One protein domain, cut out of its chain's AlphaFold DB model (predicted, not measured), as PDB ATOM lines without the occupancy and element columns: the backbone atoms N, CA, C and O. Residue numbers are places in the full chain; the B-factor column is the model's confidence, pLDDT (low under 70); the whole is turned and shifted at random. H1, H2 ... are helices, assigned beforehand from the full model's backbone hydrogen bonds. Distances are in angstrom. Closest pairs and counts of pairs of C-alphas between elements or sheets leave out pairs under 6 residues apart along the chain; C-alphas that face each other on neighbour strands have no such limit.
ATOM      1  N   PRO A 668     226.105 168.809 229.955       80.44
ATOM      2  CA  PRO A 668     226.169 169.557 228.694       80.44
ATOM      3  C   PRO A 668     226.063 168.685 227.435       80.44
ATOM      4  O   PRO A 668     225.344 169.040 226.506       80.44
ATOM      5  N   SER A 669     226.726 167.522 227.419       80.06
ATOM      6  CA  SER A 669     226.669 166.572 226.302       80.06
ATOM      7  C   SER A 669     225.251 166.054 226.083       80.06
ATOM      8  O   SER A 669     224.716 166.163 224.988       80.06
ATOM      9  N   ARG A 670     224.579 165.590 227.138       82.69
ATOM     10  CA  ARG A 670     223.192 165.127 227.037       82.69
ATOM     11  C   ARG A 670     222.235 166.231 226.586       82.69
ATOM     12  O   ARG A 670     221.403 165.978 225.728       82.69
ATOM     13  N   ALA A 671     222.406 167.454 227.086       84.50
ATOM     14  CA  ALA A 671     221.616 168.599 226.640       84.50
ATOM     15  C   ALA A 671     221.812 168.915 225.143       84.50
ATOM     16  O   ALA A 671     220.849 169.290 224.478       84.50
ATOM     17  N   LEU A 672     223.028 168.734 224.604       88.00
ATOM     18  CA  LEU A 672     223.286 168.820 223.163       88.00
ATOM     19  C   LEU A 672     222.559 167.704 222.402       88.00
ATOM     20  O   LEU A 672     221.914 167.984 221.398       88.00
ATOM     21  N   GLY A 673     222.642 166.462 222.885       87.88
ATOM     22  CA  GLY A 673     221.966 165.311 222.280       87.88
ATOM     23  C   GLY A 673     220.448 165.490 222.213       87.88
ATOM     24  O   GLY A 673     219.874 165.376 221.134       87.88
ATOM     25  N   ASP A 674     219.823 165.861 223.333       87.62
ATOM     26  CA  ASP A 674     218.376 166.096 223.423       87.62
ATOM     27  C   ASP A 674     217.935 167.238 222.479       87.62
ATOM     28  O   ASP A 674     216.915 167.136 221.800       87.62
ATOM     29  N   ALA A 675     218.720 168.322 222.389       89.94
ATOM     30  CA  ALA A 675     218.426 169.438 221.488       89.94
ATOM     31  C   ALA A 675     218.576 169.056 220.004       89.94
ATOM     32  O   ALA A 675     217.769 169.476 219.175       89.94
ATOM     33  N   LEU A 676     219.587 168.250 219.663       91.06
ATOM     34  CA  LEU A 676     219.780 167.737 218.306       91.06
ATOM     35  C   LEU A 676     218.655 166.780 217.901       91.06
ATOM     36  O   LEU A 676     218.175 166.863 216.774       91.06
ATOM     37  N   GLU A 677     218.217 165.897 218.800       90.88
ATOM     38  CA  GLU A 677     217.113 164.967 218.542       90.88
ATOM     39  C   GLU A 677     215.801 165.711 218.274       90.88
ATOM     40  O   GLU A 677     215.091 165.384 217.323       90.88
ATOM     41  N   GLU A 678     215.515 166.759 219.048       91.12
ATOM     42  CA  GLU A 678     214.311 167.575 218.889       91.12
ATOM     43  C   GLU A 678     214.301 168.381 217.579       91.12
ATOM     44  O   GLU A 678     213.262 168.487 216.929       91.12
ATOM     45  N   VAL A 679     215.450 168.936 217.173       93.06
ATOM     46  CA  VAL A 679     215.556 169.793 215.977       93.06
ATOM     47  C   VAL A 679     215.673 168.983 214.685       93.06
ATOM     48  O   VAL A 679     215.084 169.361 213.673       93.06
ATOM     49  N   LEU A 680     216.443 167.893 214.693       92.06
ATOM     50  CA  LEU A 680     216.740 167.104 213.492       92.06
ATOM     51  C   LEU A 680     215.756 165.942 213.294       92.06
ATOM     52  O   LEU A 680     215.532 165.507 212.163       92.06
ATOM     53  N   GLY A 681     215.179 165.424 214.378       90.50
ATOM     54  CA  GLY A 681     214.458 164.157 214.380       90.50
ATOM     55  C   GLY A 681     215.393 162.934 214.339       90.50
ATOM     56  O   GLY A 681     216.585 163.043 214.027       90.50
ATOM     57  N   PRO A 682     214.866 161.732 214.636       86.62
ATOM     58  CA  PRO A 682     215.677 160.541 214.900       86.62
ATOM     59  C   PRO A 682     216.464 160.039 213.677       86.62
ATOM     60  O   PRO A 682     217.616 159.634 213.815       86.62
ATOM     61  N   GLU A 683     215.886 160.094 212.471       86.88
ATOM     62  CA  GLU A 683     216.542 159.604 211.247       86.88
ATOM     63  C   GLU A 683     217.715 160.496 210.813       86.88
ATOM     64  O   GLU A 683     218.800 160.004 210.494       86.88
ATOM     65  N   ARG A 684     217.525 161.822 210.840       91.38
ATOM     66  CA  ARG A 684     218.572 162.790 210.486       91.38
ATOM     67  C   ARG A 684     219.703 162.776 211.512       91.38
ATOM     68  O   ARG A 684     220.867 162.822 211.114       91.38
ATOM     69  N   LEU A 685     219.372 162.663 212.801       88.38
ATOM     70  CA  LEU A 685     220.354 162.550 213.877       88.38
ATOM     71  C   LEU A 685     221.210 161.283 213.736       88.38
ATOM     72  O   LEU A 685     222.432 161.368 213.846       88.38
ATOM     73  N   ALA A 686     220.601 160.129 213.442       85.56
ATOM     74  CA  ALA A 686     221.335 158.878 213.250       85.56
ATOM     75  C   ALA A 686     222.397 158.998 212.143       85.56
ATOM     76  O   ALA A 686     223.550 158.632 212.364       85.56
ATOM     77  N   GLY A 687     222.049 159.600 210.999       85.88
ATOM     78  CA  GLY A 687     223.000 159.818 209.902       85.88
ATOM     79  C   GLY A 687     224.159 160.758 210.261       85.88
ATOM     80  O   GLY A 687     225.296 160.525 209.852       85.88
ATOM     81  N   VAL A 688     223.904 161.799 211.062       85.38
ATOM     82  CA  VAL A 688     224.954 162.715 211.549       85.38
ATOM     83  C   VAL A 688     225.889 162.012 212.542       85.38
ATOM     84  O   VAL A 688     227.110 162.163 212.448       85.38
ATOM     85  N   LEU A 689     225.338 161.215 213.465       85.88
ATOM     86  CA  LEU A 689     226.107 160.476 214.471       85.88
ATOM     87  C   LEU A 689     226.927 159.329 213.869       85.88
ATOM     88  O   LEU A 689     228.041 159.077 214.330       85.88
ATOM     89  N   GLU A 690     226.417 158.653 212.836       83.38
ATOM     90  CA  GLU A 690     227.159 157.613 212.113       83.38
ATOM     91  C   GLU A 690     228.435 158.155 211.466       83.38
ATOM     92  O   GLU A 690     229.475 157.500 211.543       83.38
ATOM     93  N   ALA A 691     228.383 159.369 210.911       80.44
ATOM     94  CA  ALA A 691     229.538 160.030 210.305       80.44
ATOM     95  C   ALA A 691     230.630 160.439 211.317       80.44
ATOM     96  O   ALA A 691     231.751 160.728 210.907       80.44
ATOM     97  N   HIS A 692     230.322 160.452 212.621       77.00
ATOM     98  CA  HIS A 692     231.211 160.931 213.691       77.00
ATOM     99  C   HIS A 692     231.429 159.893 214.810       77.00
ATOM    100  O   HIS A 692     231.786 160.256 215.926       77.00
ATOM    101  N   GLU A 693     231.169 158.607 214.544       76.44
ATOM    102  CA  GLU A 693     231.343 157.489 215.495       76.44
ATOM    103  C   GLU A 693     230.564 157.612 216.831       76.44
ATOM    104  O   GLU A 693     230.791 156.852 217.771       76.44
ATOM    105  N   GLY A 694     229.567 158.500 216.916       73.25
ATOM    106  CA  GLY A 694     228.810 158.817 218.136       73.25
ATOM    107  C   GLY A 694     227.551 157.970 218.372       73.25
ATOM    108  O   GLY A 694     226.587 158.471 218.940       73.25
ATOM    109  N   ARG A 695     227.510 156.708 217.916       73.12
ATOM    110  CA  ARG A 695     226.264 155.903 217.806       73.12
ATOM    111  C   ARG A 695     225.596 155.529 219.132       73.12
ATOM    112  O   ARG A 695     224.412 155.209 219.161       73.12
ATOM    113  N   THR A 696     226.352 155.511 220.224       77.00
ATOM    114  CA  THR A 696     225.856 155.228 221.577       77.00
ATOM    115  C   THR A 696     226.021 156.450 222.479       77.00
ATOM    116  O   THR A 696     226.891 157.287 222.235       77.00
ATOM    117  N   ALA A 697     225.244 156.529 223.564       72.00
ATOM    118  CA  ALA A 697     225.354 157.617 224.541       72.00
ATOM    119  C   ALA A 697     226.784 157.776 225.100       72.00
ATOM    120  O   ALA A 697     227.255 158.890 225.288       72.00
ATOM    121  N   GLU A 698     227.501 156.669 225.301       72.94
ATOM    122  CA  GLU A 698     228.867 156.670 225.834       72.94
ATOM    123  C   GLU A 698     229.906 157.152 224.807       72.94
ATOM    124  O   GLU A 698     230.853 157.857 225.152       72.94
ATOM    125  N   THR A 699     229.727 156.798 223.530       80.12
ATOM    126  CA  THR A 699     230.563 157.313 222.432       80.12
ATOM    127  C   THR A 699     230.263 158.778 222.122       80.12
ATOM    128  O   THR A 699     231.177 159.520 221.785       80.12
ATOM    129  N   PHE A 700     229.012 159.219 222.280       82.81
ATOM    130  CA  PHE A 700     228.619 160.614 222.093       82.81
ATOM    131  C   PHE A 700     229.157 161.519 223.209       82.81
ATOM    132  O   PHE A 700     229.727 162.569 222.924       82.81
ATOM    133  N   ASP A 701     229.057 161.089 224.471       76.75
ATOM    134  CA  ASP A 701     229.655 161.805 225.604       76.75
ATOM    135  C   ASP A 701     231.176 161.964 225.420       76.75
ATOM    136  O   ASP A 701     231.708 163.054 225.641       76.75
ATOM    137  N   ARG A 702     231.866 160.913 224.946       75.38
ATOM    138  CA  ARG A 702     233.293 160.977 224.582       75.38
ATOM    139  C   ARG A 702     233.565 161.932 223.422       75.38
ATOM    140  O   ARG A 702     234.419 162.798 223.558       75.38
ATOM    141  N   LEU A 703     232.798 161.846 222.334       80.94
ATOM    142  CA  LEU A 703     232.923 162.747 221.184       80.94
ATOM    143  C   LEU A 703     232.827 164.221 221.607       80.94
ATOM    144  O   LEU A 703     233.652 165.039 221.205       80.94
ATOM    145  N   VAL A 704     231.837 164.569 222.435       80.69
ATOM    146  CA  VAL A 704     231.669 165.939 222.946       80.69
ATOM    147  C   VAL A 704     232.838 166.330 223.855       80.69
ATOM    148  O   VAL A 704     233.379 167.426 223.704       80.69
ATOM    149  N   ALA A 705     233.267 165.438 224.753       70.50
ATOM    150  CA  ALA A 705     234.394 165.666 225.657       70.50
ATOM    151  C   ALA A 705     235.729 165.893 224.923       70.50
ATOM    152  O   ALA A 705     236.523 166.737 225.345       70.50
ATOM    153  N   ASP A 706     235.945 165.193 223.811       69.06
ATOM    154  CA  ASP A 706     237.148 165.296 222.981       69.06
ATOM    155  C   ASP A 706     237.118 166.524 222.053       69.06
ATOM    156  O   ASP A 706     238.105 166.832 221.378       69.06
ATOM    157  N   GLY A 707     236.022 167.293 222.072       70.75
ATOM    158  CA  GLY A 707     235.818 168.505 221.276       70.75
ATOM    159  C   GLY A 707     235.258 168.257 219.876       70.75
ATOM    160  O   GLY A 707     235.281 169.162 219.048       70.75
ATOM    161  N   GLY A 708     234.727 167.064 219.606       77.75
ATOM    162  CA  GLY A 708     234.070 166.711 218.346       77.75
ATOM    163  C   GLY A 708     232.694 167.357 218.141       77.75
ATOM    164  O   GLY A 708     232.131 167.259 217.052       77.75
ATOM    165  N   ALA A 709     232.157 168.057 219.146       84.62
ATOM    166  CA  ALA A 709     230.874 168.757 219.044       84.62
ATOM    167  C   ALA A 709     230.860 169.808 217.919       84.62
ATOM    168  O   ALA A 709     229.848 169.985 217.250       84.62
ATOM    169  N   GLU A 710     231.986 170.476 217.660       82.44
ATOM    170  CA  GLU A 710     232.076 171.498 216.613       82.44
ATOM    171  C   GLU A 710     232.081 170.902 215.199       82.44
ATOM    172  O   GLU A 710     231.432 171.439 214.302       82.44
ATOM    173  N   ALA A 711     232.737 169.753 215.013       81.88
ATOM    174  CA  ALA A 711     232.672 168.993 213.765       81.88
ATOM    175  C   ALA A 711     231.241 168.508 213.486       81.88
ATOM    176  O   ALA A 711     230.750 168.615 212.361       81.88
ATOM    177  N   LEU A 712     230.534 168.077 214.537       86.56
ATOM    178  CA  LEU A 712     229.135 167.678 214.441       86.56
ATOM    179  C   LEU A 712     228.254 168.853 213.993       86.56
ATOM    180  O   LEU A 712     227.483 168.705 213.045       86.56
ATOM    181  N   LEU A 713     228.410 170.033 214.599       88.94
ATOM    182  CA  LEU A 713     227.681 171.241 214.191       88.94
ATOM    183  C   LEU A 713     228.025 171.684 212.759       88.94
ATOM    184  O   LEU A 713     227.139 172.127 212.032       88.94
ATOM    185  N   ALA A 714     229.272 171.498 212.314       86.19
ATOM    186  CA  ALA A 714     229.690 171.830 210.950       86.19
ATOM    187  C   ALA A 714     228.958 171.016 209.868       86.19
ATOM    188  O   ALA A 714     228.828 171.485 208.737       86.19
ATOM    189  N   SER A 715     228.446 169.830 210.213       87.69
ATOM    190  CA  SER A 715     227.643 168.994 209.310       87.69
ATOM    191  C   SER A 715     226.192 169.476 209.129       87.69
ATOM    192  O   SER A 715     225.474 168.964 208.264       87.69
ATOM    193  N   LEU A 716     225.763 170.470 209.917       91.31
ATOM    194  CA  LEU A 716     224.410 171.018 209.895       91.31
ATOM    195  C   LEU A 716     224.266 172.186 208.903       91.31
ATOM    196  O   LEU A 716     225.187 172.965 208.606       91.31
ATOM    197  N   THR A 717     223.055 172.329 208.378       90.94
ATOM    198  CA  THR A 717     222.649 173.474 207.560       90.94
ATOM    199  C   THR A 717     222.484 174.732 208.420       90.94
ATOM    200  O   THR A 717     222.268 174.659 209.627       90.94
ATOM    201  N   MET A 718     222.541 175.919 207.803       87.25
ATOM    202  CA  MET A 718     222.332 177.189 208.524       87.25
ATOM    203  C   MET A 718     220.942 177.281 209.177       87.25
ATOM    204  O   MET A 718     220.810 177.875 210.243       87.25
ATOM    205  N   ALA A 719     219.918 176.669 208.568       87.69
ATOM    206  CA  ALA A 719     218.567 176.621 209.126       87.69
ATOM    207  C   ALA A 719     218.489 175.715 210.369       87.69
ATOM    208  O   ALA A 719     217.930 176.125 211.384       87.69
ATOM    209  N   GLU A 720     219.099 174.525 210.314       92.19
ATOM    210  CA  GLU A 720     219.204 173.610 211.462       92.19
ATOM    211  C   GLU A 720     220.001 174.257 212.610       92.19
ATOM    212  O   GLU A 720     219.572 174.196 213.760       92.19
ATOM    213  N   LEU A 721     221.111 174.949 212.313       89.56
ATOM    214  CA  LEU A 721     221.901 175.683 213.314       89.56
ATOM    215  C   LEU A 721     221.108 176.821 213.973       89.56
ATOM    216  O   LEU A 721     221.175 176.991 215.191       89.56
ATOM    217  N   GLY A 722     220.337 177.584 213.194       86.88
ATOM    218  CA  GLY A 722     219.460 178.635 213.717       86.88
ATOM    219  C   GLY A 722     218.342 178.090 214.616       86.88
ATOM    220  O   GLY A 722     218.076 178.643 215.687       86.88
ATOM    221  N   ALA A 723     217.719 176.976 214.220       88.75
ATOM    222  CA  ALA A 723     216.719 176.283 215.032       88.75
ATOM    223  C   ALA A 723     217.321 175.738 216.338       88.75
ATOM    224  O   ALA A 723     216.730 175.901 217.407       88.75
ATOM    225  N   LEU A 724     218.530 175.171 216.269       90.94
ATOM    226  CA  LEU A 724     219.256 174.670 217.432       90.94
ATOM    227  C   LEU A 724     219.582 175.794 218.421       90.94
ATOM    228  O   LEU A 724     219.302 175.649 219.606       90.94
ATOM    229  N   LEU A 725     220.063 176.946 217.942       87.25
ATOM    230  CA  LEU A 725     220.317 178.114 218.791       87.25
ATOM    231  C   LEU A 725     219.038 178.624 219.472       87.25
ATOM    232  O   LEU A 725     219.045 178.919 220.665       87.25
ATOM    233  N   THR A 726     217.927 178.683 218.734       86.06
ATOM    234  CA  THR A 726     216.623 179.105 219.277       86.06
ATOM    235  C   THR A 726     216.156 178.156 220.384       86.06
ATOM    236  O   THR A 726     215.582 178.583 221.385       86.06
ATOM    237  N   ARG A 727     216.445 176.857 220.238       88.12
ATOM    238  CA  ARG A 727     216.089 175.826 221.213       88.12
ATOM    239  C   ARG A 727     216.965 175.845 222.466       88.12
ATOM    240  O   ARG A 727     216.476 175.541 223.561       88.12
ATOM    241  N   THR A 728     218.253 176.138 222.328       85.50
ATOM    242  CA  THR A 728     219.199 176.117 223.451       85.50
ATOM    243  C   THR A 728     219.274 177.452 224.188       85.50
ATOM    244  O   THR A 728     219.634 177.473 225.367       85.50
ATOM    245  N   LEU A 729     218.880 178.552 223.538       75.69
ATOM    246  CA  LEU A 729     218.923 179.906 224.084       75.69
ATOM    247  C   LEU A 729     217.624 180.708 223.809       75.69
ATOM    248  O   LEU A 729     217.673 181.737 223.135       75.69
ATOM    249  N   PRO A 730     216.463 180.289 224.350       60.19
ATOM    250  CA  PRO A 730     215.167 180.912 224.049       60.19
ATOM    251  C   PRO A 730     215.023 182.368 224.543       60.19
ATOM    252  O   PRO A 730     214.328 183.150 223.903       60.19
ATOM    253  N   ASP A 731     215.711 182.745 225.631       56.53
ATOM    254  CA  ASP A 731     215.668 184.091 226.244       56.53
ATOM    255  C   ASP A 731     216.968 184.910 226.030       56.53
ATOM    256  O   ASP A 731     217.236 185.882 226.741       56.53
ATOM    257  N   GLY A 732     217.851 184.478 225.122       57.19
ATOM    258  CA  GLY A 732     219.136 185.141 224.871       57.19
ATOM    259  C   GLY A 732     219.071 186.275 223.844       57.19
ATOM    260  O   GLY A 732     218.030 186.485 223.222       57.19
ATOM    261  N   PRO A 733     220.184 187.007 223.625       48.88
ATOM    262  CA  PRO A 733     220.288 187.870 222.456       48.88
ATOM    263  C   PRO A 733     220.045 186.996 221.220       48.88
ATOM    264  O   PRO A 733     220.694 185.963 221.056       48.88
ATOM    265  N   GLY A 734     219.056 187.363 220.401       51.81
ATOM    266  CA  GLY A 734     218.768 186.646 219.160       51.81
ATOM    267  C   GLY A 734     220.021 186.532 218.290       51.81
ATOM    268  O   GLY A 734     220.978 187.290 218.470       51.81
ATOM    269  N   ALA A 735     220.022 185.577 217.355       57.59
ATOM    270  CA  ALA A 735     221.131 185.411 216.421       57.59
ATOM    271  C   ALA A 735     221.544 186.777 215.822       57.59
ATOM    272  O   ALA A 735     220.659 187.583 215.510       57.59
ATOM    273  N   PRO A 736     222.854 187.061 215.680       61.34
ATOM    274  CA  PRO A 736     223.332 188.286 215.042       61.34
ATOM    275  C   PRO A 736     222.631 188.529 213.700       61.34
ATOM    276  O   PRO A 736     222.232 187.576 213.037       61.34
ATOM    277  N   ALA A 737     222.507 189.791 213.278       55.47
ATOM    278  CA  ALA A 737     221.792 190.145 212.045       55.47
ATOM    279  C   ALA A 737     222.370 189.478 210.774       55.47
ATOM    280  O   ALA A 737     221.620 189.231 209.834       55.47
ATOM    281  N   ASP A 738     223.670 189.161 210.768       60.84
ATOM    282  CA  ASP A 738     224.349 188.358 209.740       60.84
ATOM    283  C   ASP A 738     225.411 187.456 210.407       60.84
ATOM    284  O   ASP A 738     226.562 187.865 210.591       60.84
ATOM    285  N   PRO A 739     225.029 186.271 210.920       70.88
ATOM    286  CA  PRO A 739     225.922 185.458 211.724       70.88
ATOM    287  C   PRO A 739     226.745 184.522 210.838       70.88
ATOM    288  O   PRO A 739     226.208 183.679 210.115       70.88
ATOM    289  N   SER A 740     228.071 184.606 210.954       79.38
ATOM    290  CA  SER A 740     228.949 183.594 210.369       79.38
ATOM    291  C   SER A 740     228.631 182.213 210.963       79.38
ATOM    292  O   SER A 740     228.229 182.084 212.124       79.38
ATOM    293  N   ARG A 741     228.839 181.145 210.184       81.88
ATOM    294  CA  ARG A 741     228.625 179.764 210.658       81.88
ATOM    295  C   ARG A 741     229.411 179.472 211.948       81.88
ATOM    296  O   ARG A 741     228.870 178.861 212.864       81.88
ATOM    297  N   GLN A 742     230.651 179.955 212.046       78.25
ATOM    298  CA  GLN A 742     231.484 179.812 213.247       78.25
ATOM    299  C   GLN A 742     230.893 180.533 214.466       78.25
ATOM    300  O   GLN A 742     230.882 179.965 215.555       78.25
ATOM    301  N   ALA A 743     230.326 181.732 214.288       76.19
ATOM    302  CA  ALA A 743     229.647 182.437 215.374       76.19
ATOM    303  C   ALA A 743     228.431 181.646 215.890       76.19
ATOM    304  O   ALA A 743     228.235 181.541 217.099       76.19
ATOM    305  N   LEU A 744     227.654 181.016 214.996       81.81
ATOM    306  CA  LEU A 744     226.538 180.150 215.398       81.81
ATOM    307  C   LEU A 744     227.003 178.892 216.137       81.81
ATOM    308  O   LEU A 744     226.399 178.541 217.148       81.81
ATOM    309  N   HIS A 745     228.081 178.238 215.688       86.12
ATOM    310  CA  HIS A 745     228.672 177.121 216.438       86.12
ATOM    311  C   HIS A 745     229.065 177.573 217.849       86.12
ATOM    312  O   HIS A 745     228.728 176.917 218.836       86.12
ATOM    313  N   GLY A 746     229.722 178.735 217.926       81.25
ATOM    314  CA  GLY A 746     230.113 179.408 219.155       81.25
ATOM    315  C   GLY A 746     228.972 179.565 220.146       81.25
ATOM    316  O   GLY A 746     229.051 179.077 221.273       81.25
ATOM    317  N   LEU A 747     227.894 180.198 219.692       82.38
ATOM    318  CA  LEU A 747     226.721 180.498 220.503       82.38
ATOM    319  C   LEU A 747     225.961 179.239 220.934       82.38
ATOM    320  O   LEU A 747     225.563 179.143 222.096       82.38
ATOM    321  N   VAL A 748     225.787 178.257 220.043       88.25
ATOM    322  CA  VAL A 748     225.121 176.988 220.383       88.25
ATOM    323  C   VAL A 748     225.897 176.259 221.475       88.25
ATOM    324  O   VAL A 748     225.323 175.908 222.506       88.25
ATOM    325  N   LEU A 749     227.208 176.075 221.304       87.44
ATOM    326  CA  LEU A 749     228.033 175.399 222.306       87.44
ATOM    327  C   LEU A 749     228.032 176.172 223.631       87.44
ATOM    328  O   LEU A 749     227.763 175.584 224.681       87.44
ATOM    329  N   ALA A 750     228.211 177.493 223.579       85.19
ATOM    330  CA  ALA A 750     228.206 178.341 224.764       85.19
ATOM    331  C   ALA A 750     226.874 178.280 225.534       85.19
ATOM    332  O   ALA A 750     226.870 178.148 226.758       85.19
ATOM    333  N   SER A 751     225.736 178.281 224.830       85.69
ATOM    334  CA  SER A 751     224.401 178.173 225.443       85.69
ATOM    335  C   SER A 751     224.179 176.862 226.210       85.69
ATOM    336  O   SER A 751     223.361 176.802 227.129       85.69
ATOM    337  N   LEU A 752     224.946 175.822 225.879       86.44
ATOM    338  CA  LEU A 752     224.922 174.519 226.537       86.44
ATOM    339  C   LEU A 752     226.001 174.375 227.625       86.44
ATOM    340  O   LEU A 752     225.989 173.386 228.359       86.44
ATOM    341  N   GLY A 753     226.888 175.367 227.780       82.06
ATOM    342  CA  GLY A 753     228.033 175.339 228.699       82.06
ATOM    343  C   GLY A 753     229.279 174.660 228.120       82.06
ATOM    344  O   GLY A 753     230.213 174.360 228.865       82.06
TER     345      GLY A 753
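This is residues 668 to 753 of the 923 residues of the protein "Toll/interleukin-1 receptor domain-containing protein" of Actinomadura sp. NAK00032 (UniProt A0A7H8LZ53). A small body of six helices: H5 and H6 pack side by side, running the same way, H1 crosses H5 at a steep angle, and short H4 packs on H6. H3 packs on H1 near residues 669 to 670, H2 lies near H1, and the link of residues 729 to 740 lies at the far end of the longest axis from H3. The printed part has 86 residues and is all helix, with H1 to H6 following in that order and no named strand. It is compact, with a radius of gyration of the C-alphas of 12.1 A, and spans 36 by 23 by 19 A.

H1, residues 668 to 680, touches H5, residues 718 to 728, with residues 675 to 680 alone, at a steep tilt of 52 degrees, opposite ways; the closest C-alphas, of Val 679 and Leu 724, are 6.3 A apart. H1 touches H3, residues 697 to 705, with residues 669 to 670 alone, closest at the C-alphas of Ser 669 and Asp 701, 5.7 A. H2, residues 682 to 690, is close to H1 but not clearly touching, with the C-alphas of Glu 677 and Leu 685 closest at 6.2 A. H5 touches H6, residues 741 to 752, at a shallow tilt of 19 degrees, the same way; the C-alphas of Leu 725 and Val 748 come closest, at 5.2 A. H6 touches H4, residues 709 to 714, with residues 745 to 749 alone, closest at the C-alphas of Leu 713 and His 745, 6.4 A. H1 and H4 are apart. In H1 to H6 every O i to N i+4 pair is within hydrogen-bond range.

H1 measures 18.1 A from C-alpha 668 at (226.169, 169.557, 228.694), H5 15.3 A, and H6 17.1 A to C-alpha 752 at (224.922, 174.519, 226.537).

The C-alphas farthest apart, of Glu 698 and Ala 737, are 36.9 A apart. The printed part has no cut; the link from H5 to H6 is long. In the model pLDDT is under 70 at residue 706 and residues 730 to 738.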